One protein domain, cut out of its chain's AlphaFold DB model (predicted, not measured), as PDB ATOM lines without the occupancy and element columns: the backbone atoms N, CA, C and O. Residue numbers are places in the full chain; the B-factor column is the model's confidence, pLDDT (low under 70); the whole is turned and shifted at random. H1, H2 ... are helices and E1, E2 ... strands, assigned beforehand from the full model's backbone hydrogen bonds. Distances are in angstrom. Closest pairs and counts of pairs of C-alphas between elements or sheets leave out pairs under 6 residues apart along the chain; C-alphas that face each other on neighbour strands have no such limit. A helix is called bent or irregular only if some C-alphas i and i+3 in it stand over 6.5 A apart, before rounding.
ATOM      1  N   PRO A 129     -42.988 -41.706 -30.271       88.06
ATOM      2  CA  PRO A 129     -42.095 -40.795 -29.562       88.06
ATOM      3  C   PRO A 129     -42.884 -39.752 -28.759       88.06
ATOM      4  O   PRO A 129     -44.027 -39.431 -29.105       88.06
ATOM      5  N   GLY A 130     -42.281 -39.193 -27.704       86.44
ATOM      6  CA  GLY A 130     -42.950 -38.260 -26.784       86.44
ATOM      7  C   GLY A 130     -43.565 -37.040 -27.482       86.44
ATOM      8  O   GLY A 130     -44.656 -36.604 -27.115       86.44
ATOM      9  N   ILE A 131     -42.958 -36.580 -28.582       90.50
ATOM     10  CA  ILE A 131     -43.479 -35.511 -29.453       90.50
ATOM     11  C   ILE A 131     -44.884 -35.797 -30.011       90.50
ATOM     12  O   ILE A 131     -45.609 -34.873 -30.382       90.50
ATOM     13  N   SER A 132     -45.312 -37.062 -30.045       90.88
ATOM     14  CA  SER A 132     -46.665 -37.453 -30.450       90.88
ATOM     15  C   SER A 132     -47.757 -36.929 -29.518       90.88
ATOM     16  O   SER A 132     -48.877 -36.725 -29.978       90.88
ATOM     17  N   SER A 133     -47.435 -36.638 -28.254       87.62
ATOM     18  CA  SER A 133     -48.347 -35.940 -27.337       87.62
ATOM     19  C   SER A 133     -48.670 -34.520 -27.814       87.62
ATOM     20  O   SER A 133     -49.782 -34.041 -27.616       87.62
ATOM     21  N   VAL A 134     -47.728 -33.884 -28.518       87.56
ATOM     22  CA  VAL A 134     -47.845 -32.506 -29.007       87.56
ATOM     23  C   VAL A 134     -48.396 -32.458 -30.434       87.56
ATOM     24  O   VAL A 134     -49.351 -31.743 -30.728       87.56
ATOM     25  N   LEU A 135     -47.819 -33.241 -31.349       92.31
ATOM     26  CA  LEU A 135     -48.179 -33.225 -32.775       92.31
ATOM     27  C   LEU A 135     -49.313 -34.193 -33.136       92.31
ATOM     28  O   LEU A 135     -49.876 -34.120 -34.232       92.31
ATOM     29  N   GLY A 136     -49.656 -35.111 -32.234       90.62
ATOM     30  CA  GLY A 136     -50.490 -36.277 -32.502       90.62
ATOM     31  C   GLY A 136     -49.756 -37.374 -33.283       90.62
ATOM     32  O   GLY A 136     -48.598 -37.255 -33.669       90.62
ATOM     33  N   HIS A 137     -50.453 -38.480 -33.540       91.06
ATOM     34  CA  HIS A 137     -49.822 -39.712 -34.043       91.06
ATOM     35  C   HIS A 137     -49.700 -39.827 -35.570       91.06
ATOM     36  O   HIS A 137     -49.179 -40.829 -36.058       91.06
ATOM     37  N   VAL A 138     -50.201 -38.854 -36.337       91.12
ATOM     38  CA  VAL A 138     -50.318 -38.952 -37.802       91.12
ATOM     39  C   VAL A 138     -49.632 -37.777 -38.471       91.12
ATOM     40  O   VAL A 138     -49.982 -36.633 -38.189       91.12
ATOM     41  N   LEU A 139     -48.745 -38.079 -39.417       93.31
ATOM     42  CA  LEU A 139     -48.151 -37.114 -40.338       93.31
ATOM     43  C   LEU A 139     -48.484 -37.466 -41.789       93.31
ATOM     44  O   LEU A 139     -48.824 -38.603 -42.124       93.31
ATOM     45  N   TYR A 140     -48.386 -36.469 -42.655       91.38
ATOM     46  CA  TYR A 140     -48.405 -36.598 -44.101       91.38
ATOM     47  C   TYR A 140     -46.973 -36.655 -44.632       91.38
ATOM     48  O   TYR A 140     -46.107 -35.901 -44.200       91.38
ATOM     49  N   THR A 141     -46.742 -37.542 -45.593       90.50
ATOM     50  CA  THR A 141     -45.522 -37.608 -46.404       90.50
ATOM     51  C   THR A 141     -45.912 -37.757 -47.863       90.50
ATOM     52  O   THR A 141     -47.026 -38.195 -48.177       90.50
ATOM     53  N   LYS A 142     -44.990 -37.429 -48.762       85.88
ATOM     54  CA  LYS A 142     -45.162 -37.718 -50.183       85.88
ATOM     55  C   LYS A 142     -44.931 -39.197 -50.473       85.88
ATOM     56  O   LYS A 142     -44.171 -39.861 -49.760       85.88
ATOM     57  N   ASP A 143     -45.624 -39.705 -51.487       69.06
ATOM     58  CA  ASP A 143     -45.326 -41.015 -52.059       69.06
ATOM     59  C   ASP A 143     -44.025 -40.921 -52.855       69.06
ATOM     60  O   ASP A 143     -43.910 -40.149 -53.806       69.06
ATOM     61  N   ASP A 144     -43.037 -41.698 -52.431       55.84
ATOM     62  CA  ASP A 144     -41.731 -41.765 -53.063       55.84
ATOM     63  C   ASP A 144     -41.707 -43.014 -53.952       55.84
ATOM     64  O   ASP A 144     -41.656 -44.144 -53.453       55.84
ATOM     65  N   HIS A 145     -41.817 -42.833 -55.273       46.00
ATOM     66  CA  HIS A 145     -41.911 -43.946 -56.231       46.00
ATOM     67  C   HIS A 145     -40.685 -44.882 -56.189       46.00
ATOM     68  O   HIS A 145     -40.780 -46.019 -56.645       46.00
ATOM     69  N   VAL A 155     -58.493 -53.018 -51.905       43.28
ATOM     70  CA  VAL A 155     -59.809 -52.758 -52.527       43.28
ATOM     71  C   VAL A 155     -60.152 -51.258 -52.532       43.28
ATOM     72  O   VAL A 155     -60.809 -50.767 -53.446       43.28
ATOM     73  N   PHE A 156     -59.646 -50.506 -51.551       47.31
ATOM     74  CA  PHE A 156     -59.790 -49.054 -51.487       47.31
ATOM     75  C   PHE A 156     -59.012 -48.330 -52.595       47.31
ATOM     76  O   PHE A 156     -59.501 -47.322 -53.093       47.31
ATOM     77  N   ASP A 157     -57.865 -48.855 -53.035       48.34
ATOM     78  CA  ASP A 157     -57.082 -48.304 -54.153       48.34
ATOM     79  C   ASP A 157     -57.794 -48.525 -55.496       48.34
ATOM     80  O   ASP A 157     -57.752 -47.671 -56.380       48.34
ATOM     81  N   ILE A 158     -58.521 -49.642 -55.623       50.94
ATOM     82  CA  ILE A 158     -59.351 -49.961 -56.795       50.94
ATOM     83  C   ILE A 158     -60.572 -49.034 -56.855       50.94
ATOM     84  O   ILE A 158     -60.856 -48.442 -57.895       50.94
ATOM     85  N   ILE A 159     -61.268 -48.855 -55.725       47.34
ATOM     86  CA  ILE A 159     -62.384 -47.906 -55.607       47.34
ATOM     87  C   ILE A 159     -61.885 -46.476 -55.871       47.34
ATOM     88  O   ILE A 159     -62.498 -45.739 -56.638       47.34
ATOM     89  N   ARG A 160     -60.732 -46.095 -55.311       46.84
ATOM     90  CA  ARG A 160     -60.088 -44.794 -55.524       46.84
ATOM     91  C   ARG A 160     -59.808 -44.528 -57.007       46.84
ATOM     92  O   ARG A 160     -60.149 -43.452 -57.485       46.84
ATOM     93  N   ALA A 161     -59.258 -45.500 -57.736       51.28
ATOM     94  CA  ALA A 161     -58.968 -45.376 -59.167       51.28
ATOM     95  C   ALA A 161     -60.231 -45.210 -60.036       51.28
ATOM     96  O   ALA A 161     -60.204 -44.483 -61.025       51.28
ATOM     97  N   LEU A 162     -61.345 -45.838 -59.649       48.59
ATOM     98  CA  LEU A 162     -62.620 -45.787 -60.378       48.59
ATOM     99  C   LEU A 162     -63.319 -44.422 -60.295       48.59
ATOM    100  O   LEU A 162     -63.930 -43.982 -61.265       48.59
ATOM    101  N   PHE A 163     -63.229 -43.743 -59.150       47.97
ATOM    102  CA  PHE A 163     -63.894 -42.452 -58.943       47.97
ATOM    103  C   PHE A 163     -62.977 -41.234 -59.155       47.97
ATOM    104  O   PHE A 163     -63.455 -40.098 -59.158       47.97
ATOM    105  N   LEU A 164     -61.677 -41.458 -59.373       46.00
ATOM    106  CA  LEU A 164     -60.651 -40.433 -59.595       46.00
ATOM    107  C   LEU A 164     -61.048 -39.369 -60.645       46.00
ATOM    108  O   LEU A 164     -61.020 -38.182 -60.316       46.00
ATOM    109  N   PRO A 165     -61.509 -39.747 -61.859       49.25
ATOM    110  CA  PRO A 165     -61.839 -38.773 -62.906       49.25
ATOM    111  C   PRO A 165     -63.099 -37.957 -62.583       49.25
ATOM    112  O   PRO A 165     -63.265 -36.829 -63.048       49.25
ATOM    113  N   LEU A 166     -64.002 -38.527 -61.774       45.25
ATOM    114  CA  LEU A 166     -65.245 -37.884 -61.349       45.25
ATOM    115  C   LEU A 166     -64.973 -36.821 -60.274       45.25
ATOM    116  O   LEU A 166     -65.586 -35.755 -60.273       45.25
ATOM    117  N   PHE A 167     -64.023 -37.098 -59.377       46.25
ATOM    118  CA  PHE A 167     -63.673 -36.227 -58.258       46.25
ATOM    119  C   PHE A 167     -62.737 -35.068 -58.636       46.25
ATOM    120  O   PHE A 167     -62.787 -34.017 -57.996       46.25
ATOM    121  N   GLU A 168     -61.950 -35.190 -59.710       43.66
ATOM    122  CA  GLU A 168     -61.082 -34.109 -60.212       43.66
ATOM    123  C   GLU A 168     -61.839 -32.863 -60.704       43.66
ATOM    124  O   GLU A 168     -61.267 -31.765 -60.727       43.66
ATOM    125  N   ARG A 169     -63.127 -33.003 -61.046       47.56
ATOM    126  CA  ARG A 169     -64.007 -31.898 -61.466       47.56
ATOM    127  C   ARG A 169     -64.620 -31.112 -60.297       47.56
ATOM    128  O   ARG A 169     -65.138 -30.022 -60.522       47.56
ATOM    129  N   CYS A 170     -64.530 -31.601 -59.055       45.25
ATOM    130  CA  CYS A 170     -65.116 -30.951 -57.876       45.25
ATOM    131  C   CYS A 170     -64.040 -30.315 -56.978       45.25
ATOM    132  O   CYS A 170     -63.250 -31.008 -56.336       45.25
ATOM    133  N   SER A 171     -64.038 -28.981 -56.873       43.00
ATOM    134  CA  SER A 171     -63.040 -28.211 -56.108       43.00
ATOM    135  C   SER A 171     -62.980 -28.564 -54.615       43.00
ATOM    136  O   SER A 171     -61.896 -28.570 -54.039       43.00
ATOM    137  N   TRP A 172     -64.111 -28.922 -53.999       43.69
ATOM    138  CA  TRP A 172     -64.185 -29.291 -52.581       43.69
ATOM    139  C   TRP A 172     -63.695 -30.723 -52.286       43.69
ATOM    140  O   TRP A 172     -63.277 -31.004 -51.166       43.69
ATOM    141  N   ILE A 173     -63.668 -31.615 -53.289       44.09
ATOM    142  CA  ILE A 173     -63.190 -33.006 -53.154       44.09
ATOM    143  C   ILE A 173     -61.698 -33.130 -53.509       44.09
ATOM    144  O   ILE A 173     -61.005 -34.004 -52.981       44.09
ATOM    145  N   ARG A 174     -61.152 -32.202 -54.314       47.50
ATOM    146  CA  ARG A 174     -59.705 -32.111 -54.602       47.50
ATOM    147  C   ARG A 174     -58.831 -32.054 -53.343       47.50
ATOM    148  O   ARG A 174     -57.689 -32.484 -53.404       47.50
ATOM    149  N   GLY A 175     -59.328 -31.549 -52.212       45.06
ATOM    150  CA  GLY A 175     -58.587 -31.561 -50.941       45.06
ATOM    151  C   GLY A 175     -58.488 -32.947 -50.283       45.06
ATOM    152  O   GLY A 175     -57.516 -33.233 -49.592       45.06
ATOM    153  N   ILE A 176     -59.462 -33.828 -50.535       45.31
ATOM    154  CA  ILE A 176     -59.656 -35.095 -49.807       45.31
ATOM    155  C   ILE A 176     -58.943 -36.278 -50.494       45.31
ATOM    156  O   ILE A 176     -58.574 -37.244 -49.827       45.31
ATOM    157  N   LEU A 177     -58.708 -36.208 -51.811       48.44
ATOM    158  CA  LEU A 177     -58.280 -37.351 -52.639       48.44
ATOM    159  C   LEU A 177     -56.950 -37.169 -53.403       48.44
ATOM    160  O   LEU A 177     -56.691 -37.903 -54.358       48.44
ATOM    161  N   LYS A 178     -56.068 -36.239 -53.005       56.62
ATOM    162  CA  LYS A 178     -54.809 -36.003 -53.745       56.62
ATOM    163  C   LYS A 178     -53.870 -37.224 -53.739       56.62
ATOM    164  O   LYS A 178     -53.639 -37.861 -52.713       56.62
ATOM    165  N   LEU A 179     -53.379 -37.552 -54.938       54.12
ATOM    166  CA  LEU A 179     -52.763 -38.826 -55.343       54.12
ATOM    167  C   LEU A 179     -51.374 -39.124 -54.770       54.12
ATOM    168  O   LEU A 179     -51.019 -40.291 -54.736       54.12
ATOM    169  N   ASN A 180     -50.649 -38.118 -54.273       71.00
ATOM    170  CA  ASN A 180     -49.233 -38.267 -53.903       71.00
ATOM    171  C   ASN A 180     -48.949 -37.944 -52.427       71.00
ATOM    172  O   ASN A 180     -47.807 -37.660 -52.077       71.00
ATOM    173  N   ILE A 181     -49.976 -37.906 -51.571       80.44
ATOM    174  CA  ILE A 181     -49.820 -37.687 -50.127       80.44
ATOM    175  C   ILE A 181     -50.393 -38.891 -49.390       80.44
ATOM    176  O   ILE A 181     -51.581 -39.207 -49.518       80.44
ATOM    177  N   ARG A 182     -49.560 -39.527 -48.567       84.19
ATOM    178  CA  ARG A 182     -49.952 -40.634 -47.697       84.19
ATOM    179  C   ARG A 182     -49.794 -40.265 -46.229       84.19
ATOM    180  O   ARG A 182     -48.998 -39.406 -45.861       84.19
ATOM    181  N   ARG A 183     -50.566 -40.949 -45.388       86.88
ATOM    182  CA  ARG A 183     -50.472 -40.868 -43.927       86.88
ATOM    183  C   ARG A 183     -49.462 -41.882 -43.418       86.88
ATOM    184  O   ARG A 183     -49.466 -43.022 -43.885       86.88
ATOM    185  N   ILE A 184     -48.671 -41.480 -42.437       89.75
ATOM    186  CA  ILE A 184     -47.729 -42.346 -41.732       89.75
ATOM    187  C   ILE A 184     -47.850 -42.141 -40.217       89.75
ATOM    188  O   ILE A 184     -48.222 -41.046 -39.777       89.75
ATOM    189  N   PRO A 185     -47.556 -43.175 -39.410       91.50
ATOM    190  CA  PRO A 185     -47.340 -43.020 -37.978       91.50
ATOM    191  C   PRO A 185     -46.158 -42.090 -37.718       91.50
ATOM    192  O   PRO A 185     -45.124 -42.197 -38.374       91.50
ATOM    193  N   ILE A 186     -46.275 -41.224 -36.716       91.62
ATOM    194  CA  ILE A 186     -45.206 -40.279 -36.363       91.62
ATOM    195  C   ILE A 186     -43.881 -40.965 -35.986       91.62
ATOM    196  O   ILE A 186     -42.823 -40.450 -36.321       91.62
ATOM    197  N   GLY A 187     -43.924 -42.159 -35.382       88.56
ATOM    198  CA  GLY A 187     -42.717 -42.929 -35.047       88.56
ATOM    199  C   GLY A 187     -41.947 -43.482 -36.255       88.56
ATOM    200  O   GLY A 187     -40.807 -43.886 -36.104       88.56
ATOM    201  N   GLU A 188     -42.534 -43.491 -37.460       89.31
ATOM    202  CA  GLU A 188     -41.783 -43.785 -38.697       89.31
ATOM    203  C   GLU A 188     -41.055 -42.546 -39.243       89.31
ATOM    204  O   GLU A 188     -40.146 -42.677 -40.057       89.31
ATOM    205  N   ALA A 189     -41.484 -41.348 -38.838       88.38
ATOM    206  CA  ALA A 189     -40.963 -40.074 -39.327       88.38
ATOM    207  C   ALA A 189     -39.936 -39.450 -38.382       88.38
ATOM    208  O   ALA A 189     -39.060 -38.720 -38.837       88.38
ATOM    209  N   ILE A 190     -40.100 -39.688 -37.079       91.25
ATOM    210  CA  ILE A 190     -39.362 -39.029 -36.008       91.25
ATOM    211  C   ILE A 190     -38.639 -40.083 -35.184       91.25
ATOM    212  O   ILE A 190     -39.262 -40.825 -34.424       91.25
ATOM    213  N   GLU A 191     -37.321 -40.122 -35.338       88.94
ATOM    214  CA  GLU A 191     -36.450 -40.989 -34.552       88.94
ATOM    215  C   GLU A 191     -36.194 -40.431 -33.149       88.94
ATOM    216  O   GLU A 191     -36.193 -39.219 -32.924       88.94
ATOM    217  N   GLU A 192     -35.904 -41.319 -32.203       88.56
ATOM    218  CA  GLU A 192     -35.448 -40.923 -30.873       88.56
ATOM    219  C   GLU A 192     -34.107 -40.170 -30.948       88.56
ATOM    220  O   GLU A 192     -33.209 -40.508 -31.733       88.56
ATOM    221  N   GLY A 193     -33.997 -39.108 -30.149       89.56
ATOM    222  CA  GLY A 193     -32.850 -38.201 -30.129       89.56
ATOM    223  C   GLY A 193     -32.777 -37.234 -31.316       89.56
ATOM    224  O   GLY A 193     -31.792 -36.507 -31.429       89.56
ATOM    225  N   SER A 194     -33.774 -37.206 -32.211       94.19
ATOM    226  CA  SER A 194     -33.793 -36.249 -33.321       94.19
ATOM    227  C   SER A 194     -34.291 -34.863 -32.906       94.19
ATOM    228  O   SER A 194     -35.084 -34.707 -31.971       94.19
ATOM    229  N   VAL A 195     -33.837 -33.851 -33.648       97.06
ATOM    230  CA  VAL A 195     -34.356 -32.481 -33.583       97.06
ATOM    231  C   VAL A 195     -35.371 -32.284 -34.706       97.06
ATOM    232  O   VAL A 195     -35.095 -32.565 -35.874       97.06
ATOM    233  N   THR A 196     -36.550 -31.776 -34.362       97.38
ATOM    234  CA  THR A 196     -37.634 -31.494 -35.305       97.38
ATOM    235  C   THR A 196     -37.893 -29.998 -35.393       97.38
ATOM    236  O   THR A 196     -38.207 -29.363 -34.392       97.38
ATOM    237  N   ALA A 197     -37.826 -29.440 -36.600       98.06
ATOM    238  CA  ALA A 197     -38.295 -28.092 -36.896       98.06
ATOM    239  C   ALA A 197     -39.778 -28.108 -37.275       98.06
ATOM    240  O   ALA A 197     -40.162 -28.643 -38.316       98.06
ATOM    241  N   LEU A 198     -40.620 -27.493 -36.450       98.12
ATOM    242  CA  LEU A 198     -42.020 -27.227 -36.760       98.12
ATOM    243  C   LEU A 198     -42.097 -25.938 -37.573       98.12
ATOM    244  O   LEU A 198     -41.898 -24.851 -37.034       98.12
ATOM    245  N   TYR A 199     -42.356 -26.063 -38.873       97.94
ATOM    246  CA  TYR A 199     -42.364 -24.938 -39.800       97.94
ATOM    247  C   TYR A 199     -43.781 -24.411 -40.020       97.94
ATOM    248  O   TYR A 199     -44.547 -24.967 -40.810       97.94
ATOM    249  N   PHE A 200     -44.131 -23.332 -39.325       97.75
ATOM    250  CA  PHE A 200     -45.419 -22.655 -39.442       97.75
ATOM    251  C   PHE A 200     -45.390 -21.709 -40.634       97.75
ATOM    252  O   PHE A 200     -44.702 -20.686 -40.605       97.75
ATOM    253  N   HIS A 201     -46.131 -22.041 -41.695       95.75
ATOM    254  CA  HIS A 201     -46.159 -21.200 -42.892       95.75
ATOM    255  C   HIS A 201     -47.437 -21.345 -43.723       95.75
ATOM    256  O   HIS A 201     -48.226 -22.281 -43.558       95.75
ATOM    257  N   SER A 202     -47.624 -20.409 -44.649       94.06
ATOM    258  CA  SER A 202     -48.781 -20.280 -45.533       94.06
ATOM    259  C   SER A 202     -48.335 -20.045 -46.976       94.06
ATOM    260  O   SER A 202     -47.401 -19.288 -47.239       94.06
ATOM    261  N   ASN A 203     -49.060 -20.641 -47.923       91.25
ATOM    262  CA  ASN A 203     -48.879 -20.412 -49.353       91.25
ATOM    263  C   ASN A 203     -49.123 -18.947 -49.734       91.25
ATOM    264  O   ASN A 203     -48.409 -18.370 -50.550       91.25
ATOM    265  N   ASN A 204     -50.153 -18.338 -49.144       91.00
ATOM    266  CA  ASN A 204     -50.519 -16.952 -49.427       91.00
ATOM    267  C   ASN A 204     -49.415 -15.994 -48.967       91.00
ATOM    268  O   ASN A 204     -49.038 -15.083 -49.705       91.00
ATOM    269  N   VAL A 205     -48.830 -16.254 -47.794       91.94
ATOM    270  CA  VAL A 205     -47.670 -15.494 -47.311       91.94
ATOM    271  C   VAL A 205     -46.448 -15.751 -48.187       91.94
ATOM    272  O   VAL A 205     -45.777 -14.797 -48.563       91.94
ATOM    273  N   GLN A 206     -46.184 -16.995 -48.594       91.31
ATOM    274  CA  GLN A 206     -45.078 -17.311 -49.502       91.31
ATOM    275  C   GLN A 206     -45.175 -16.550 -50.836       91.31
ATOM    276  O   GLN A 206     -44.169 -16.026 -51.316       91.31
ATOM    277  N   LYS A 207     -46.369 -16.469 -51.434       91.88
ATOM    278  CA  LYS A 207     -46.606 -15.695 -52.665       91.88
ATOM    279  C   LYS A 207     -46.357 -14.207 -52.440       91.88
ATOM    280  O   LYS A 207     -45.577 -13.615 -53.174       91.88
ATOM    281  N   MET A 208     -46.927 -13.644 -51.374       93.25
ATOM    282  CA  MET A 208     -46.743 -12.235 -51.009       93.25
ATOM    283  C   MET A 208     -45.267 -11.882 -50.765       93.25
ATOM    284  O   MET A 208     -44.794 -10.843 -51.222       93.25
ATOM    285  N   LEU A 209     -44.517 -12.753 -50.082       92.50
ATOM    286  CA  LEU A 209     -43.086 -12.556 -49.844       92.50
ATOM    287  C   LEU A 209     -42.292 -12.563 -51.154       92.50
ATOM    288  O   LEU A 209     -41.464 -11.678 -51.363       92.50
ATOM    289  N   LYS A 210     -42.586 -13.513 -52.053       91.12
ATOM    290  CA  LYS A 210     -41.975 -13.586 -53.389       91.12
ATOM    291  C   LYS A 210     -42.281 -12.344 -54.228       91.12
ATOM    292  O   LYS A 210     -41.367 -11.780 -54.818       91.12
ATOM    293  N   GLU A 211     -43.534 -11.890 -54.245       94.62
ATOM    294  CA  GLU A 211     -43.963 -10.684 -54.972       94.62
ATOM    295  C   GLU A 211     -43.238  -9.423 -54.491       94.62
ATOM    296  O   GLU A 211     -42.894  -8.560 -55.293       94.62
ATOM    297  N   LYS A 212     -42.961  -9.330 -53.188       93.56
ATOM    298  CA  LYS A 212     -42.209  -8.218 -52.595       93.56
ATOM    299  C   LYS A 212     -40.685  -8.390 -52.662       93.56
ATOM    300  O   LYS A 212     -39.968  -7.548 -52.133       93.56
ATOM    301  N   GLY A 213     -40.187  -9.462 -53.282       91.75
ATOM    302  CA  GLY A 213     -38.752  -9.721 -53.425       91.75
ATOM    303  C   GLY A 213     -38.042 -10.122 -52.127       91.75
ATOM    304  O   GLY A 213     -36.820 -10.012 -52.046       91.75
ATOM    305  N   TYR A 214     -38.772 -10.584 -51.105       88.62
ATOM    306  CA  TYR A 214     -38.147 -11.118 -49.892       88.62
ATOM    307  C   TYR A 214     -37.444 -12.452 -50.168       88.62
ATOM    308  O   TYR A 214     -37.821 -13.211 -51.066       88.62
ATOM    309  N   LYS A 215     -36.428 -12.760 -49.350       84.00
ATOM    310  CA  LYS A 215     -35.710 -14.040 -49.394       84.00
ATOM    311  C   LYS A 215     -36.684 -15.214 -49.234       84.00
ATOM    312  O   LYS A 215     -37.596 -15.178 -48.409       84.00
ATOM    313  N   ASP A 216     -36.451 -16.281 -49.995       88.69
ATOM    314  CA  ASP A 216     -37.254 -17.498 -49.897       88.69
ATOM    315  C   ASP A 216     -36.831 -18.341 -48.683       88.69
ATOM    316  O   ASP A 216     -35.869 -19.115 -48.734       88.69
ATOM    317  N   PHE A 217     -37.574 -18.183 -47.587       90.44
ATOM    318  CA  PHE A 217     -37.359 -18.914 -46.339       90.44
ATOM    319  C   PHE A 217     -37.466 -20.432 -46.509       90.44
ATOM    320  O   PHE A 217     -36.692 -21.159 -45.887       90.44
ATOM    321  N   THR A 218     -38.373 -20.914 -47.367       92.62
ATOM    322  CA  THR A 218     -38.568 -22.355 -47.593       92.62
ATOM    323  C   THR A 218     -37.315 -22.955 -48.226       92.62
ATOM    324  O   THR A 218     -36.763 -23.928 -47.718       92.62
ATOM    325  N   SER A 219     -36.815 -22.317 -49.288       92.88
ATOM    326  CA  SER A 219     -35.597 -22.749 -49.978       92.88
ATOM    327  C   SER A 219     -34.364 -22.712 -49.066       92.88
ATOM    328  O   SER A 219     -33.519 -23.601 -49.142       92.88
ATOM    329  N   ASN A 220     -34.248 -21.714 -48.179       92.81
ATOM    330  CA  ASN A 220     -33.150 -21.665 -47.208       92.81
ATOM    331  C   ASN A 220     -33.230 -22.820 -46.195       92.81
ATOM    332  O   ASN A 220     -32.248 -23.523 -45.975       92.81
ATOM    333  N   LEU A 221     -34.418 -23.068 -45.635       95.00
ATOM    334  CA  LEU A 221     -34.634 -24.156 -44.680       95.00
ATOM    335  C   LEU A 221     -34.355 -25.537 -45.299       95.00
ATOM    336  O   LEU A 221     -33.823 -26.408 -44.616       95.00
ATOM    337  N   MET A 222     -34.646 -25.726 -46.593       94.56
ATOM    338  CA  MET A 222     -34.288 -26.952 -47.321       94.56
ATOM    339  C   MET A 222     -32.770 -27.166 -47.354       94.56
ATOM    340  O   MET A 222     -32.307 -28.237 -46.968       94.56
ATOM    341  N   ARG A 223     -31.991 -26.135 -47.714       95.06
ATOM    342  CA  ARG A 223     -30.517 -26.212 -47.723       95.06
ATOM    343  C   ARG A 223     -29.940 -26.492 -46.338       95.06
ATOM    344  O   ARG A 223     -29.008 -27.278 -46.204       95.06
ATOM    345  N   ILE A 224     -30.500 -25.857 -45.306       95.50
ATOM    346  CA  ILE A 224     -30.087 -26.081 -43.917       95.50
ATOM    347  C   ILE A 224     -30.338 -27.537 -43.527       95.50
ATOM    348  O   ILE A 224     -29.444 -28.182 -42.985       95.50
ATOM    349  N   GLN A 225     -31.519 -28.081 -43.840       94.94
ATOM    350  CA  GLN A 225     -31.803 -29.484 -43.561       94.94
ATOM    351  C   GLN A 225     -30.817 -30.416 -44.271       94.94
ATOM    352  O   GLN A 225     -30.279 -31.311 -43.624       94.94
ATOM    353  N   GLU A 226     -30.588 -30.216 -45.569       94.62
ATOM    354  CA  GLU A 226     -29.663 -31.036 -46.358       94.62
ATOM    355  C   GLU A 226     -28.251 -31.017 -45.760       94.62
ATOM    356  O   GLU A 226     -27.660 -32.075 -45.554       94.62
ATOM    357  N   SER A 227     -27.744 -29.833 -45.400       95.56
ATOM    358  CA  SER A 227     -26.432 -29.663 -44.762       95.56
ATOM    359  C   SER A 227     -26.337 -30.398 -43.419       95.56
ATOM    360  O   SER A 227     -25.406 -31.168 -43.176       95.56
ATOM    361  N   VAL A 228     -27.340 -30.228 -42.550       95.38
ATOM    362  CA  VAL A 228     -27.360 -30.880 -41.233       95.38
ATOM    363  C   VAL A 228     -27.447 -32.400 -41.372       95.38
ATOM    364  O   VAL A 228     -26.693 -33.115 -40.712       95.38
ATOM    365  N   GLN A 229     -28.300 -32.908 -42.260       93.12
ATOM    366  CA  GLN A 229     -28.417 -34.347 -42.507       93.12
ATOM    367  C   GLN A 229     -27.134 -34.929 -43.117       93.12
ATOM    368  O   GLN A 229     -26.710 -36.013 -42.716       93.12
ATOM    369  N   ALA A 230     -26.465 -34.199 -44.017       95.12
ATOM    370  CA  ALA A 230     -25.178 -34.600 -44.585       95.12
ATOM    371  C   ALA A 230     -24.065 -34.698 -43.526       95.12
ATOM    372  O   ALA A 230     -23.172 -35.532 -43.653       95.12
ATOM    373  N   SER A 231     -24.145 -33.914 -42.445       94.88
ATOM    374  CA  SER A 231     -23.230 -34.017 -41.295       94.88
ATOM    375  C   SER A 231     -23.509 -35.214 -40.363       94.88
ATOM    376  O   SER A 231     -22.867 -35.348 -39.323       94.88
ATOM    377  N   GLY A 232     -24.479 -36.075 -40.698       93.50
ATOM    378  CA  GLY A 232     -24.873 -37.237 -39.890       93.50
ATOM    379  C   GLY A 232     -25.769 -36.900 -38.693       93.50
ATOM    380  O   GLY A 232     -26.073 -37.776 -37.882       93.50
ATOM    381  N   ARG A 233     -26.207 -35.642 -38.562       94.62
ATOM    382  CA  ARG A 233     -27.093 -35.195 -37.480       94.62
ATOM    383  C   ARG A 233     -28.548 -35.536 -37.805       94.62
ATOM    384  O   ARG A 233     -29.025 -35.325 -38.921       94.62
ATOM    385  N   LYS A 234     -29.281 -36.029 -36.804       94.06
ATOM    386  CA  LYS A 234     -30.700 -36.385 -36.929       94.06
ATOM    387  C   LYS A 234     -31.576 -35.136 -36.865       94.06
ATOM    388  O   LYS A 234     -31.922 -34.662 -35.783       94.06
ATOM    389  N   PHE A 235     -31.933 -34.610 -38.029       95.50
ATOM    390  CA  PHE A 235     -32.761 -33.418 -38.161       95.50
ATOM    391  C   PHE A 235     -33.862 -33.624 -39.193       95.50
ATOM    392  O   PHE A 235     -33.630 -34.223 -40.242       95.50
ATOM    393  N   GLN A 236     -35.052 -33.112 -38.910       94.62
ATOM    394  CA  GLN A 236     -36.204 -33.215 -39.799       94.62
ATOM    395  C   GLN A 236     -37.103 -31.989 -39.669       94.62
ATOM    396  O   GLN A 236     -37.132 -31.322 -38.634       94.62
ATOM    397  N   VAL A 237     -37.883 -31.718 -40.710       96.81
ATOM    398  CA  VAL A 237     -38.850 -30.621 -40.727       96.81
ATOM    399  C   VAL A 237     -40.261 -31.202 -40.822       96.81
ATOM    400  O   VAL A 237     -40.520 -32.139 -41.584       96.81
ATOM    401  N   VAL A 238     -41.179 -30.640 -40.039       97.62
ATOM    402  CA  VAL A 238     -42.617 -30.901 -40.110       97.62
ATOM    403  C   VAL A 238     -43.313 -29.597 -40.476       97.62
ATOM    404  O   VAL A 238     -43.328 -28.641 -39.705       97.62
ATOM    405  N   TYR A 239     -43.911 -29.560 -41.662       97.50
ATOM    406  CA  TYR A 239     -44.687 -28.427 -42.136       97.50
ATOM    407  C   TYR A 239     -46.031 -28.329 -41.404       97.50
ATOM    408  O   TYR A 239     -46.831 -29.271 -41.379       97.50
ATOM    409  N   VAL A 240     -46.295 -27.155 -40.839       97.31
ATOM    410  CA  VAL A 240     -47.548 -26.792 -40.184       97.31
ATOM    411  C   VAL A 240     -48.253 -25.746 -41.044       97.31
ATOM    412  O   VAL A 240     -47.878 -24.574 -41.083       97.31
ATOM    413  N   ASN A 241     -49.284 -26.189 -41.763       94.88
ATOM    414  CA  ASN A 241     -50.042 -25.329 -42.664       94.88
ATOM    415  C   ASN A 241     -50.986 -24.389 -41.902       94.88
ATOM    416  O   ASN A 241     -52.018 -24.834 -41.398       94.88
ATOM    417  N   VAL A 242     -50.696 -23.091 -41.920       95.00
ATOM    418  CA  VAL A 242     -51.530 -22.058 -41.282       95.00
ATOM    419  C   VAL A 242     -52.596 -21.489 -42.241       95.00
ATOM    420  O   VAL A 242     -53.462 -20.723 -41.823       95.00
ATOM    421  N   ASP A 243     -52.614 -21.888 -43.522       90.62
ATOM    422  CA  ASP A 243     -53.657 -21.452 -44.460       90.62
ATOM    423  C   ASP A 243     -55.053 -21.878 -44.000       90.62
ATOM    424  O   ASP A 243     -55.266 -22.997 -43.526       90.62
ATOM    425  N   GLN A 244     -56.047 -21.018 -44.226       86.19
ATOM    426  CA  GLN A 244     -57.447 -21.351 -43.952       86.19
ATOM    427  C   GLN A 244     -57.926 -22.513 -44.830       86.19
ATOM    428  O   GLN A 244     -58.594 -23.433 -44.354       86.19
ATOM    429  N   LYS A 245     -57.557 -22.499 -46.116       83.62
ATOM    430  CA  LYS A 245     -57.968 -23.519 -47.080       83.62
ATOM    431  C   LYS A 245     -56.951 -24.650 -47.126       83.62
ATOM    432  O   LYS A 245     -55.748 -24.439 -47.232       83.62
ATOM    433  N   GLN A 246     -57.457 -25.878 -47.116       83.56
ATOM    434  CA  GLN A 246     -56.628 -27.077 -47.235       83.56
ATOM    435  C   GLN A 246     -55.845 -27.110 -48.558       83.56
ATOM    436  O   GLN A 246     -54.689 -27.520 -48.576       83.56
ATOM    437  N   VAL A 247     -56.474 -26.668 -49.653       82.94
ATOM    438  CA  VAL A 247     -55.891 -26.694 -51.004       82.94
ATOM    439  C   VAL A 247     -54.611 -25.863 -51.075       82.94
ATOM    440  O   VAL A 247     -53.619 -26.355 -51.606       82.94
ATOM    441  N   ASP A 248     -54.613 -24.675 -50.466       86.25
ATOM    442  CA  ASP A 248     -53.471 -23.759 -50.469       86.25
ATOM    443  C   ASP A 248     -52.239 -24.405 -49.825       86.25
ATOM    444  O   ASP A 248     -51.157 -24.380 -50.410       86.25
ATOM    445  N   GLY A 249     -52.428 -25.064 -48.678       85.56
ATOM    446  CA  GLY A 249     -51.350 -25.770 -47.989       85.56
ATOM    447  C   GLY A 249     -50.815 -26.964 -48.767       85.56
ATOM    448  O   GLY A 249     -49.612 -27.203 -48.770       85.56
ATOM    449  N   VAL A 250     -51.682 -27.703 -49.467       85.12
ATOM    450  CA  VAL A 250     -51.216 -28.810 -50.314       85.12
ATOM    451  C   VAL A 250     -50.383 -28.292 -51.484       85.12
ATOM    452  O   VAL A 250     -49.359 -28.885 -51.815       85.12
ATOM    453  N   ASP A 251     -50.826 -27.212 -52.123       85.31
ATOM    454  CA  ASP A 251     -50.118 -26.640 -53.267       85.31
ATOM    455  C   ASP A 251     -48.746 -26.102 -52.845       85.31
ATOM    456  O   ASP A 251     -47.770 -26.298 -53.562       85.31
ATOM    457  N   HIS A 252     -48.647 -25.520 -51.651       88.44
ATOM    458  CA  HIS A 252     -47.379 -25.075 -51.075       88.44
ATOM    459  C   HIS A 252     -46.453 -26.231 -50.690       88.44
ATOM    460  O   HIS A 252     -45.257 -26.203 -50.968       88.44
ATOM    461  N   PHE A 253     -47.012 -27.282 -50.093       91.12
ATOM    462  CA  PHE A 253     -46.264 -28.463 -49.678       91.12
ATOM    463  C   PHE A 253     -45.700 -29.266 -50.863       91.12
ATOM    464  O   PHE A 253     -44.772 -30.053 -50.678       91.12
ATOM    465  N   LYS A 254     -46.223 -29.083 -52.086       86.69
ATOM    466  CA  LYS A 254     -45.893 -29.879 -53.282       86.69
ATOM    467  C   LYS A 254     -44.396 -29.998 -53.577       86.69
ATOM    468  O   LYS A 254     -43.978 -31.074 -54.005       86.69
ATOM    469  N   ASP A 255     -43.595 -28.990 -53.246       84.12
ATOM    470  CA  ASP A 255     -42.155 -28.970 -53.547       84.12
ATOM    471  C   ASP A 255     -41.266 -29.186 -52.300       84.12
ATOM    472  O   ASP A 255     -40.062 -29.371 -52.419       84.12
ATOM    473  N   MET A 256     -41.852 -29.262 -51.094       90.50
ATOM    474  CA  MET A 256     -41.119 -29.465 -49.831       90.50
ATOM    475  C   MET A 256     -40.742 -30.943 -49.580       90.50
ATOM    476  O   MET A 256     -41.625 -31.799 -49.629       90.50
ATOM    477  N   PRO A 257     -39.496 -31.301 -49.228       91.25
ATOM    478  CA  PRO A 257     -39.083 -32.698 -49.008       91.25
ATOM    479  C   PRO A 257     -39.492 -33.254 -47.626       91.25
ATOM    480  O   PRO A 257     -38.971 -34.267 -47.167       91.25
ATOM    481  N   TRP A 258     -40.392 -32.562 -46.934       92.69
ATOM    482  CA  TRP A 258     -40.647 -32.702 -45.504       92.69
ATOM    483  C   TRP A 258     -41.880 -33.540 -45.193       92.69
ATOM    484  O   TRP A 258     -42.653 -33.907 -46.079       92.69
ATOM    485  N   TYR A 259     -42.102 -33.778 -43.905       95.12
ATOM    486  CA  TYR A 259     -43.396 -34.224 -43.404       95.12
ATOM    487  C   TYR A 259     -44.338 -33.030 -43.232       95.12
ATOM    488  O   TYR A 259     -43.895 -31.884 -43.181       95.12
ATOM    489  N   ALA A 260     -45.640 -33.275 -43.104       95.12
ATOM    490  CA  ALA A 260     -46.614 -32.239 -42.775       95.12
ATOM    491  C   ALA A 260     -47.651 -32.728 -41.763       95.12
ATOM    492  O   ALA A 260     -48.000 -33.908 -41.739       95.12
ATOM    493  N   LEU A 261     -48.192 -31.821 -40.955       94.56
ATOM    494  CA  LEU A 261     -49.397 -32.119 -40.185       94.56
ATOM    495  C   LEU A 261     -50.615 -32.266 -41.109       94.56
ATOM    496  O   LEU A 261     -50.670 -31.624 -42.164       94.56
ATOM    497  N   PRO A 262     -51.629 -33.057 -40.706       90.44
ATOM    498  CA  PRO A 262     -52.900 -33.103 -41.407       90.44
ATOM    499  C   PRO A 262     -53.491 -31.707 -41.628       90.44
ATOM    500  O   PRO A 262     -53.887 -31.022 -40.689       90.44
ATOM    501  N   PHE A 263     -53.553 -31.277 -42.890       88.06
ATOM    502  CA  PHE A 263     -53.984 -29.926 -43.269       88.06
ATOM    503  C   PHE A 263     -55.425 -29.583 -42.857       88.06
ATOM    504  O   PHE A 263     -55.783 -28.405 -42.786       88.06
ATOM    505  N   ASP A 264     -56.247 -30.610 -42.652       81.31
ATOM    506  CA  ASP A 264     -57.644 -30.557 -42.233       81.31
ATOM    507  C   ASP A 264     -57.823 -30.435 -40.710       81.31
ATOM    508  O   ASP A 264     -58.885 -30.004 -40.261       81.31
ATOM    509  N   ASP A 265     -56.792 -30.717 -39.905       87.88
ATOM    510  CA  ASP A 265     -56.861 -30.599 -38.446       87.88
ATOM    511  C   ASP A 265     -56.582 -29.163 -37.972       87.88
ATOM    512  O   ASP A 265     -55.563 -28.841 -37.353       87.88
ATOM    513  N   LYS A 266     -57.521 -28.267 -38.289       89.12
ATOM    514  CA  LYS A 266     -57.432 -26.843 -37.932       89.12
ATOM    515  C   LYS A 266     -57.426 -26.606 -36.426       89.12
ATOM    516  O   LYS A 266     -56.792 -25.654 -35.980       89.12
ATOM    517  N   SER A 267     -58.078 -27.473 -35.650       90.81
ATOM    518  CA  SER A 267     -58.073 -27.383 -34.189       90.81
ATOM    519  C   SER A 267     -56.666 -27.599 -33.640       90.81
ATOM    520  O   SER A 267     -56.203 -26.802 -32.831       90.81
ATOM    521  N   ARG A 268     -55.961 -28.634 -34.116       92.00
ATOM    522  CA  ARG A 268     -54.578 -28.908 -33.711       92.00
ATOM    523  C   ARG A 268     -53.621 -27.821 -34.174       92.00
ATOM    524  O   ARG A 268     -52.794 -27.382 -33.389       92.00
ATOM    525  N   ILE A 269     -53.755 -27.348 -35.412       94.38
ATOM    526  CA  ILE A 269     -52.925 -26.247 -35.928       94.38
ATOM    527  C   ILE A 269     -53.120 -24.984 -35.076       94.38
ATOM    528  O   ILE A 269     -52.141 -24.392 -34.633       94.38
ATOM    529  N   SER A 270     -54.370 -24.606 -34.786       93.19
ATOM    530  CA  SER A 270     -54.680 -23.460 -33.921       93.19
ATOM    531  C   SER A 270     -54.126 -23.644 -32.510       93.19
ATOM    532  O   SER A 270     -53.603 -22.695 -31.932       93.19
ATOM    533  N   HIS A 271     -54.233 -24.856 -31.963       92.38
ATOM    534  CA  HIS A 271     -53.685 -25.181 -30.655       92.38
ATOM    535  C   HIS A 271     -52.161 -25.040 -30.632       92.38
ATOM    536  O   HIS A 271     -51.639 -24.409 -29.726       92.38
ATOM    537  N   LEU A 272     -51.447 -25.532 -31.650       95.44
ATOM    538  CA  LEU A 272     -49.991 -25.392 -31.747       95.44
ATOM    539  C   LEU A 272     -49.556 -23.926 -31.884       95.44
ATOM    540  O   LEU A 272     -48.576 -23.528 -31.262       95.44
ATOM    541  N   CYS A 273     -50.298 -23.110 -32.641       95.06
ATOM    542  CA  CYS A 273     -50.032 -21.672 -32.714       95.06
ATOM    543  C   CYS A 273     -50.156 -20.996 -31.340       95.06
ATOM    544  O   CYS A 273     -49.337 -20.144 -31.011       95.06
ATOM    545  N   GLN A 274     -51.145 -21.384 -30.526       91.81
ATOM    546  CA  GLN A 274     -51.304 -20.877 -29.157       91.81
ATOM    547  C   GLN A 274     -50.230 -21.428 -28.213       91.81
ATOM    548  O   GLN A 274     -49.647 -20.676 -27.434       91.81
ATOM    549  N   LEU A 275     -49.952 -22.733 -28.302       93.81
ATOM    550  CA  LEU A 275     -48.989 -23.445 -27.468       93.81
ATOM    551  C   LEU A 275     -47.594 -22.830 -27.583       93.81
ATOM    552  O   LEU A 275     -46.925 -22.677 -26.566       93.81
ATOM    553  N   TYR A 276     -47.181 -22.452 -28.795       94.75
ATOM    554  CA  TYR A 276     -45.862 -21.882 -29.071       94.75
ATOM    555  C   TYR A 276     -45.843 -20.361 -29.257       94.75
ATOM    556  O   TYR A 276     -44.805 -19.831 -29.641       94.75
ATOM    557  N   ASP A 277     -46.948 -19.657 -28.986       92.00
ATOM    558  CA  ASP A 277     -47.017 -18.194 -29.132       92.00
ATOM    559  C   ASP A 277     -46.599 -17.713 -30.544       92.00
ATOM    560  O   ASP A 277     -45.760 -16.828 -30.727       92.00
ATOM    561  N   ILE A 278     -47.160 -18.347 -31.580       93.38
ATOM    562  CA  ILE A 278     -46.886 -18.006 -32.980       93.38
ATOM    563  C   ILE A 278     -47.653 -16.733 -33.351       93.38
ATOM    564  O   ILE A 278     -48.824 -16.778 -33.733       93.38
ATOM    565  N   THR A 279     -46.974 -15.591 -33.260       87.44
ATOM    566  CA  THR A 279     -47.523 -14.260 -33.576       87.44
ATOM    567  C   THR A 279     -47.339 -13.846 -35.039       87.44
ATOM    568  O   THR A 279     -48.042 -12.960 -35.527       87.44
ATOM    569  N   GLY A 280     -46.425 -14.497 -35.765       90.38
ATOM    570  CA  GLY A 280     -46.111 -14.204 -37.162       90.38
ATOM    571  C   GLY A 280     -45.633 -15.437 -37.926       90.38
ATOM    572  O   GLY A 280     -45.181 -16.415 -37.332       90.38
ATOM    573  N   ILE A 281     -45.754 -15.391 -39.255       93.75
ATOM    574  CA  ILE A 281     -45.280 -16.439 -40.167       93.75
ATOM    575  C   ILE A 281     -44.481 -15.828 -41.334       93.75
ATOM    576  O   ILE A 281     -44.810 -14.717 -41.761       93.75
ATOM    577  N   PRO A 282     -43.480 -16.536 -41.895       94.94
ATOM    578  CA  PRO A 282     -43.017 -17.873 -41.503       94.94
ATOM    579  C   PRO A 282     -42.384 -17.908 -40.106       94.94
ATOM    580  O   PRO A 282     -41.757 -16.941 -39.687       94.94
ATOM    581  N   SER A 283     -42.538 -19.026 -39.392       96.50
ATOM    582  CA  SER A 283     -41.909 -19.258 -38.084       96.50
ATOM    583  C   SER A 283     -41.428 -20.706 -37.947       96.50
ATOM    584  O   SER A 283     -41.988 -21.611 -38.571       96.50
ATOM    585  N   VAL A 284     -40.376 -20.921 -37.154       97.75
ATOM    586  CA  VAL A 284     -39.810 -22.246 -36.865       97.75
ATOM    587  C   VAL A 284     -39.636 -22.414 -35.363       97.75
ATOM    588  O   VAL A 284     -38.915 -21.641 -34.735       97.75
ATOM    589  N   VAL A 285     -40.244 -23.472 -34.828       97.88
ATOM    590  CA  VAL A 285     -40.026 -23.951 -33.457       97.88
ATOM    591  C   VAL A 285     -39.212 -25.237 -33.526       97.88
ATOM    592  O   VAL A 285     -39.602 -26.175 -34.219       97.88
ATOM    593  N   LEU A 286     -38.090 -25.295 -32.817       97.69
ATOM    594  CA  LEU A 286     -37.278 -26.498 -32.677       97.69
ATOM    595  C   LEU A 286     -37.700 -27.268 -31.433       97.69
ATOM    596  O   LEU A 286     -37.737 -26.712 -30.334       97.69
ATOM    597  N   VAL A 287     -37.978 -28.555 -31.612       97.31
ATOM    598  CA  VAL A 287     -38.355 -29.471 -30.536       97.31
ATOM    599  C   VAL A 287     -37.545 -30.760 -30.610       97.31
ATOM    600  O   VAL A 287     -37.195 -31.229 -31.694       97.31
ATOM    601  N   ASN A 288     -37.266 -31.351 -29.456       96.50
ATOM    602  CA  ASN A 288     -36.683 -32.685 -29.356       96.50
ATOM    603  C   ASN A 288     -37.726 -33.768 -29.686       96.50
ATOM    604  O   ASN A 288     -38.935 -33.529 -29.674       96.50
ATOM    605  N   SER A 289     -37.259 -34.993 -29.934       94.19
ATOM    606  CA  SER A 289     -38.115 -36.173 -30.166       94.19
ATOM    607  C   SER A 289     -39.090 -36.505 -29.019       94.19
ATOM    608  O   SER A 289     -40.129 -37.126 -29.244       94.19
ATOM    609  N   ASP A 290     -38.817 -36.054 -27.794       93.31
ATOM    610  CA  ASP A 290     -39.727 -36.177 -26.652       93.31
ATOM    611  C   ASP A 290     -40.804 -35.069 -26.637       93.31
ATOM    612  O   ASP A 290     -41.750 -35.130 -25.855       93.31
ATOM    613  N   GLY A 291     -40.669 -34.049 -27.490       93.25
ATOM    614  CA  GLY A 291     -41.529 -32.872 -27.588       93.25
ATOM    615  C   GLY A 291     -41.057 -31.653 -26.792       93.25
ATOM    616  O   GLY A 291     -41.774 -30.657 -26.793       93.25
ATOM    617  N   SER A 292     -39.913 -31.696 -26.090       95.06
ATOM    618  CA  SER A 292     -39.418 -30.522 -25.356       95.06
ATOM    619  C   SER A 292     -38.938 -29.432 -26.317       95.06
ATOM    620  O   SER A 292     -38.278 -29.732 -27.314       95.06
ATOM    621  N   VAL A 293     -39.207 -28.165 -26.012       96.50
ATOM    622  CA  VAL A 293     -38.780 -27.034 -26.851       96.50
ATOM    623  C   VAL A 293     -37.290 -26.739 -26.670       96.50
ATOM    624  O   VAL A 293     -36.825 -26.543 -25.554       96.50
ATOM    625  N   ILE A 294     -36.560 -26.652 -27.783       95.81
ATOM    626  CA  ILE A 294     -35.150 -26.232 -27.839       95.81
ATOM    627  C   ILE A 294     -35.061 -24.722 -28.072       95.81
ATOM    628  O   ILE A 294     -34.337 -24.020 -27.374       95.81
ATOM    629  N   ASN A 295     -35.799 -24.227 -29.068       95.12
ATOM    630  CA  ASN A 295     -35.832 -22.821 -29.459       95.12
ATOM    631  C   ASN A 295     -37.193 -22.524 -30.101       95.12
ATOM    632  O   ASN A 295     -37.583 -23.174 -31.068       95.12
ATOM    633  N   ASP A 296     -37.934 -21.562 -29.556       93.19
ATOM    634  CA  ASP A 296     -39.274 -21.192 -30.020       93.19
ATOM    635  C   ASP A 296     -39.270 -20.175 -31.180       93.19
ATOM    636  O   ASP A 296     -40.326 -19.895 -31.747       93.19
ATOM    637  N   ARG A 297     -38.097 -19.646 -31.563       91.69
ATOM    638  CA  ARG A 297     -37.895 -18.642 -32.629       91.69
ATOM    639  C   ARG A 297     -36.649 -18.928 -33.465       91.69
ATOM    640  O   ARG A 297     -35.842 -18.046 -33.758       91.69
ATOM    641  N   ALA A 298     -36.496 -20.169 -33.899       95.56
ATOM    642  CA  ALA A 298     -35.259 -20.611 -34.527       95.56
ATOM    643  C   ALA A 298     -35.056 -20.095 -35.959       95.56
ATOM    644  O   ALA A 298     -33.929 -20.114 -36.439       95.56
ATOM    645  N   LEU A 299     -36.101 -19.628 -36.656       94.06
ATOM    646  CA  LEU A 299     -36.022 -19.320 -38.094       94.06
ATOM    647  C   LEU A 299     -34.865 -18.368 -38.442       94.06
ATOM    648  O   LEU A 299     -34.092 -18.648 -39.358       94.06
ATOM    649  N   TYR A 300     -34.738 -17.255 -37.715       91.56
ATOM    650  CA  TYR A 300     -33.675 -16.280 -37.960       91.56
ATOM    651  C   TYR A 300     -32.310 -16.795 -37.498       91.56
ATOM    652  O   TYR A 300     -31.331 -16.584 -38.210       91.56
ATOM    653  N   HIS A 301     -32.239 -17.513 -36.371       94.06
ATOM    654  CA  HIS A 301     -30.992 -18.122 -35.887       94.06
ATOM    655  C   HIS A 301     -30.437 -19.127 -36.892       94.06
ATOM    656  O   HIS A 301     -29.287 -19.016 -37.303       94.06
ATOM    657  N   MET A 302     -31.292 -20.010 -37.400       94.50
ATOM    658  CA  MET A 302     -30.954 -20.971 -38.444       94.50
ATOM    659  C   MET A 302     -30.502 -20.294 -39.741       94.50
ATOM    660  O   MET A 302     -29.597 -20.787 -40.407       94.50
ATOM    661  N   ALA A 303     -31.116 -19.168 -40.113       91.69
ATOM    662  CA  ALA A 303     -30.790 -18.469 -41.351       91.69
ATOM    663  C   ALA A 303     -29.438 -17.737 -41.311       91.69
ATOM    664  O   ALA A 303     -28.773 -17.686 -42.343       91.69
ATOM    665  N   HIS A 304     -29.056 -17.173 -40.161       90.44
ATOM    666  CA  HIS A 304     -27.843 -16.350 -40.022       90.44
ATOM    667  C   HIS A 304     -26.660 -17.135 -39.449       90.44
ATOM    668  O   HIS A 304     -25.522 -16.898 -39.832       90.44
ATOM    669  N   ARG A 305     -26.917 -18.138 -38.601       92.06
ATOM    670  CA  ARG A 305     -25.890 -19.039 -38.062       92.06
ATOM    671  C   ARG A 305     -26.258 -20.508 -38.339       92.06
ATOM    672  O   ARG A 305     -26.572 -21.265 -37.422       92.06
ATOM    673  N   PRO A 306     -26.241 -20.961 -39.609       91.69
ATOM    674  CA  PRO A 306     -26.712 -22.299 -39.998       91.69
ATOM    675  C   PRO A 306     -25.895 -23.466 -39.419       91.69
ATOM    676  O   PRO A 306     -26.357 -24.603 -39.453       91.69
ATOM    677  N   ASN A 307     -24.704 -23.210 -38.874       91.44
ATOM    678  CA  ASN A 307     -23.842 -24.245 -38.298       91.44
ATOM    679  C   ASN A 307     -24.060 -24.451 -36.787       91.44
ATOM    680  O   ASN A 307     -23.588 -25.449 -36.240       91.44
ATOM    681  N   ASP A 308     -24.839 -23.581 -36.136       93.25
ATOM    682  CA  ASP A 308     -25.072 -23.572 -34.683       93.25
ATOM    683  C   ASP A 308     -26.025 -24.678 -34.203       93.25
ATOM    684  O   ASP A 308     -26.526 -24.616 -33.082       93.25
ATOM    685  N   PHE A 309     -26.322 -25.690 -35.027       94.94
ATOM    686  CA  PHE A 309     -27.225 -26.778 -34.641       94.94
ATOM    687  C   PHE A 309     -26.819 -27.362 -33.269       94.94
ATOM    688  O   PHE A 309     -25.646 -27.710 -33.089       94.94
ATOM    689  N   PRO A 310     -27.767 -27.516 -32.318       95.94
ATOM    690  CA  PRO A 310     -29.226 -27.500 -32.500       95.94
ATOM    691  C   PRO A 310     -29.905 -26.122 -32.354       95.94
ATOM    692  O   PRO A 310     -31.105 -26.068 -32.105       95.94
ATOM    693  N   TRP A 311     -29.171 -25.017 -32.507       95.75
ATOM    694  CA  TRP A 311     -29.653 -23.631 -32.394       95.75
ATOM    695  C   TRP A 311     -30.322 -23.338 -31.052       95.75
ATOM    696  O   TRP A 311     -31.347 -22.660 -30.972       95.75
ATOM    697  N   LYS A 312     -29.747 -23.892 -29.983       93.50
ATOM    698  CA  LYS A 312     -30.147 -23.585 -28.612       93.50
ATOM    699  C   LYS A 312     -29.549 -22.236 -28.213       93.50
ATOM    700  O   LYS A 312     -28.384 -21.979 -28.502       93.50
ATOM    701  N   ILE A 313     -30.345 -21.402 -27.551       90.69
ATOM    702  CA  ILE A 313     -29.912 -20.124 -26.978       90.69
ATOM    703  C   ILE A 313     -30.205 -20.207 -25.481       90.69
ATOM    704  O   ILE A 313     -31.356 -20.431 -25.101       90.69
ATOM    705  N   GLU A 314     -29.179 -20.075 -24.641       84.62
ATOM    706  CA  GLU A 314     -29.353 -20.116 -23.184       84.62
ATOM    707  C   GLU A 314     -29.632 -18.720 -22.629       84.62
ATOM    708  O   GLU A 314     -30.486 -18.560 -21.756       84.62
ATOM    709  N   SER A 315     -28.941 -17.717 -23.175       88.12
ATOM    710  CA  SER A 315     -28.976 -16.332 -22.723       88.12
ATOM    711  C   SER A 315     -28.971 -15.353 -23.896       88.12
ATOM    712  O   SER A 315     -28.402 -15.614 -24.955       88.12
TER     713      SER A 315
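Overview. This is residues 129 to 145 and 155 to 315 of the 593 residues of an uncharacterized protein of Babesia bovis (UniProt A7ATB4). A twisted sheet of four strands, E4, E3, E5 and E6, forms the core, with helices H5 and H8 packed over one face. The two-stranded sheet E1 and E2 lies beyond the E4 edge, and H2 lies far out from this body, after a cut in the printed part and before a long link to E2. The printed part has 178 residues with eight named helices and six named strands, in the order H1 E1 H2 E2 H3 E3 H4 H5 E4 H6 H7 E5 E6 H8. The class is mixed, helices and strands; the larger sheet is mixed, in the order E4 E3 E5 E6, and the smaller is antiparallel. The whole is compact, with a radius of gyration of the C-alphas of 16.8 A and spans of 57 by 39 by 32 A.

Along the chain. The larger sheet holds E4, residues 235 to 241, 19.6 A long; E3, 195 to 201, 18.8 A; E5, 283 to 288, 16.8 A; and E6, 293 to 295. C-alpha 195 is at (-34.356, -32.481, -33.583). The smaller sheet holds E1, 138 to 142, and E2, 181 to 185. The helices are H5, 217 to 230, 19.9 A; H2, 155 to 167, 17.9 A; H7, 266 to 275, 13.9 A; H4, 203 to 211, 12.3 A; H6, 246 to 253; H8, 298 to 304, ending at (-27.843, -16.350, -40.022); H1, 132 to 135; and H3, 186 to 189. H2 is irregular: C-alphas 162 and 165 are 7.5 A apart.

Arrangement. E4 and E3 are parallel, with N 238 and O 197 2.8 A apart. E3 and E5 are antiparallel, with N 198 and O 285 2.8 A apart. E5 and E6 form a hairpin, with N 286 and O 295 2.8 A apart. E3, H4, H5 and E4 make a strand-helix-strand unit, parallel neighbour strands with helices between, and its crossover is right-handed. H5, H6 and H8 on one face make two layers with the sheet. H5 runs along the strands over E4 and E3 at a height over the sheet of 9.1 A; H8, over E5, stands up from the sheet. H5, with residues 220 to 224 alone, touches H8, the closest C-alphas being those of Asn 220 and Ala 303, 7.1 A apart. H7 only grazes the sheet, with residues 266 to 273. H4 touches H6 at a steep tilt of 52 degrees, the closest C-alphas being those of Asn 203 and His 252, 5.2 A apart. Residues 238 to 239 of E4 pair with 259 to 260, parallel. E1, antiparallel to E2 with N 141 and O 182 2.9 A apart, is near E4. H1 and H3 are not on the larger sheet; they are close but not clearly touching, with the C-alphas of Ser 132 and Ile 186 6.7 A apart. Every O i to N i+4 pair is within hydrogen-bond range in H4, H5, H6, H7 and H8, and 7 of 9 in H2; H1 and H3 are too short for such a pair.

Size, cuts and confidence. The C-alphas farthest apart, those of Leu 162 and Ser 315, are 58.5 A apart. Residues 146 to 154 are cut out, and C-alphas 145 and 155 are 20.3 A apart across the cut. The links H2 to E2 and H6 to H7 are long. The mean pLDDT of the printed part is 85.0; residues 143 to 145 and 155 to 179 are under 70.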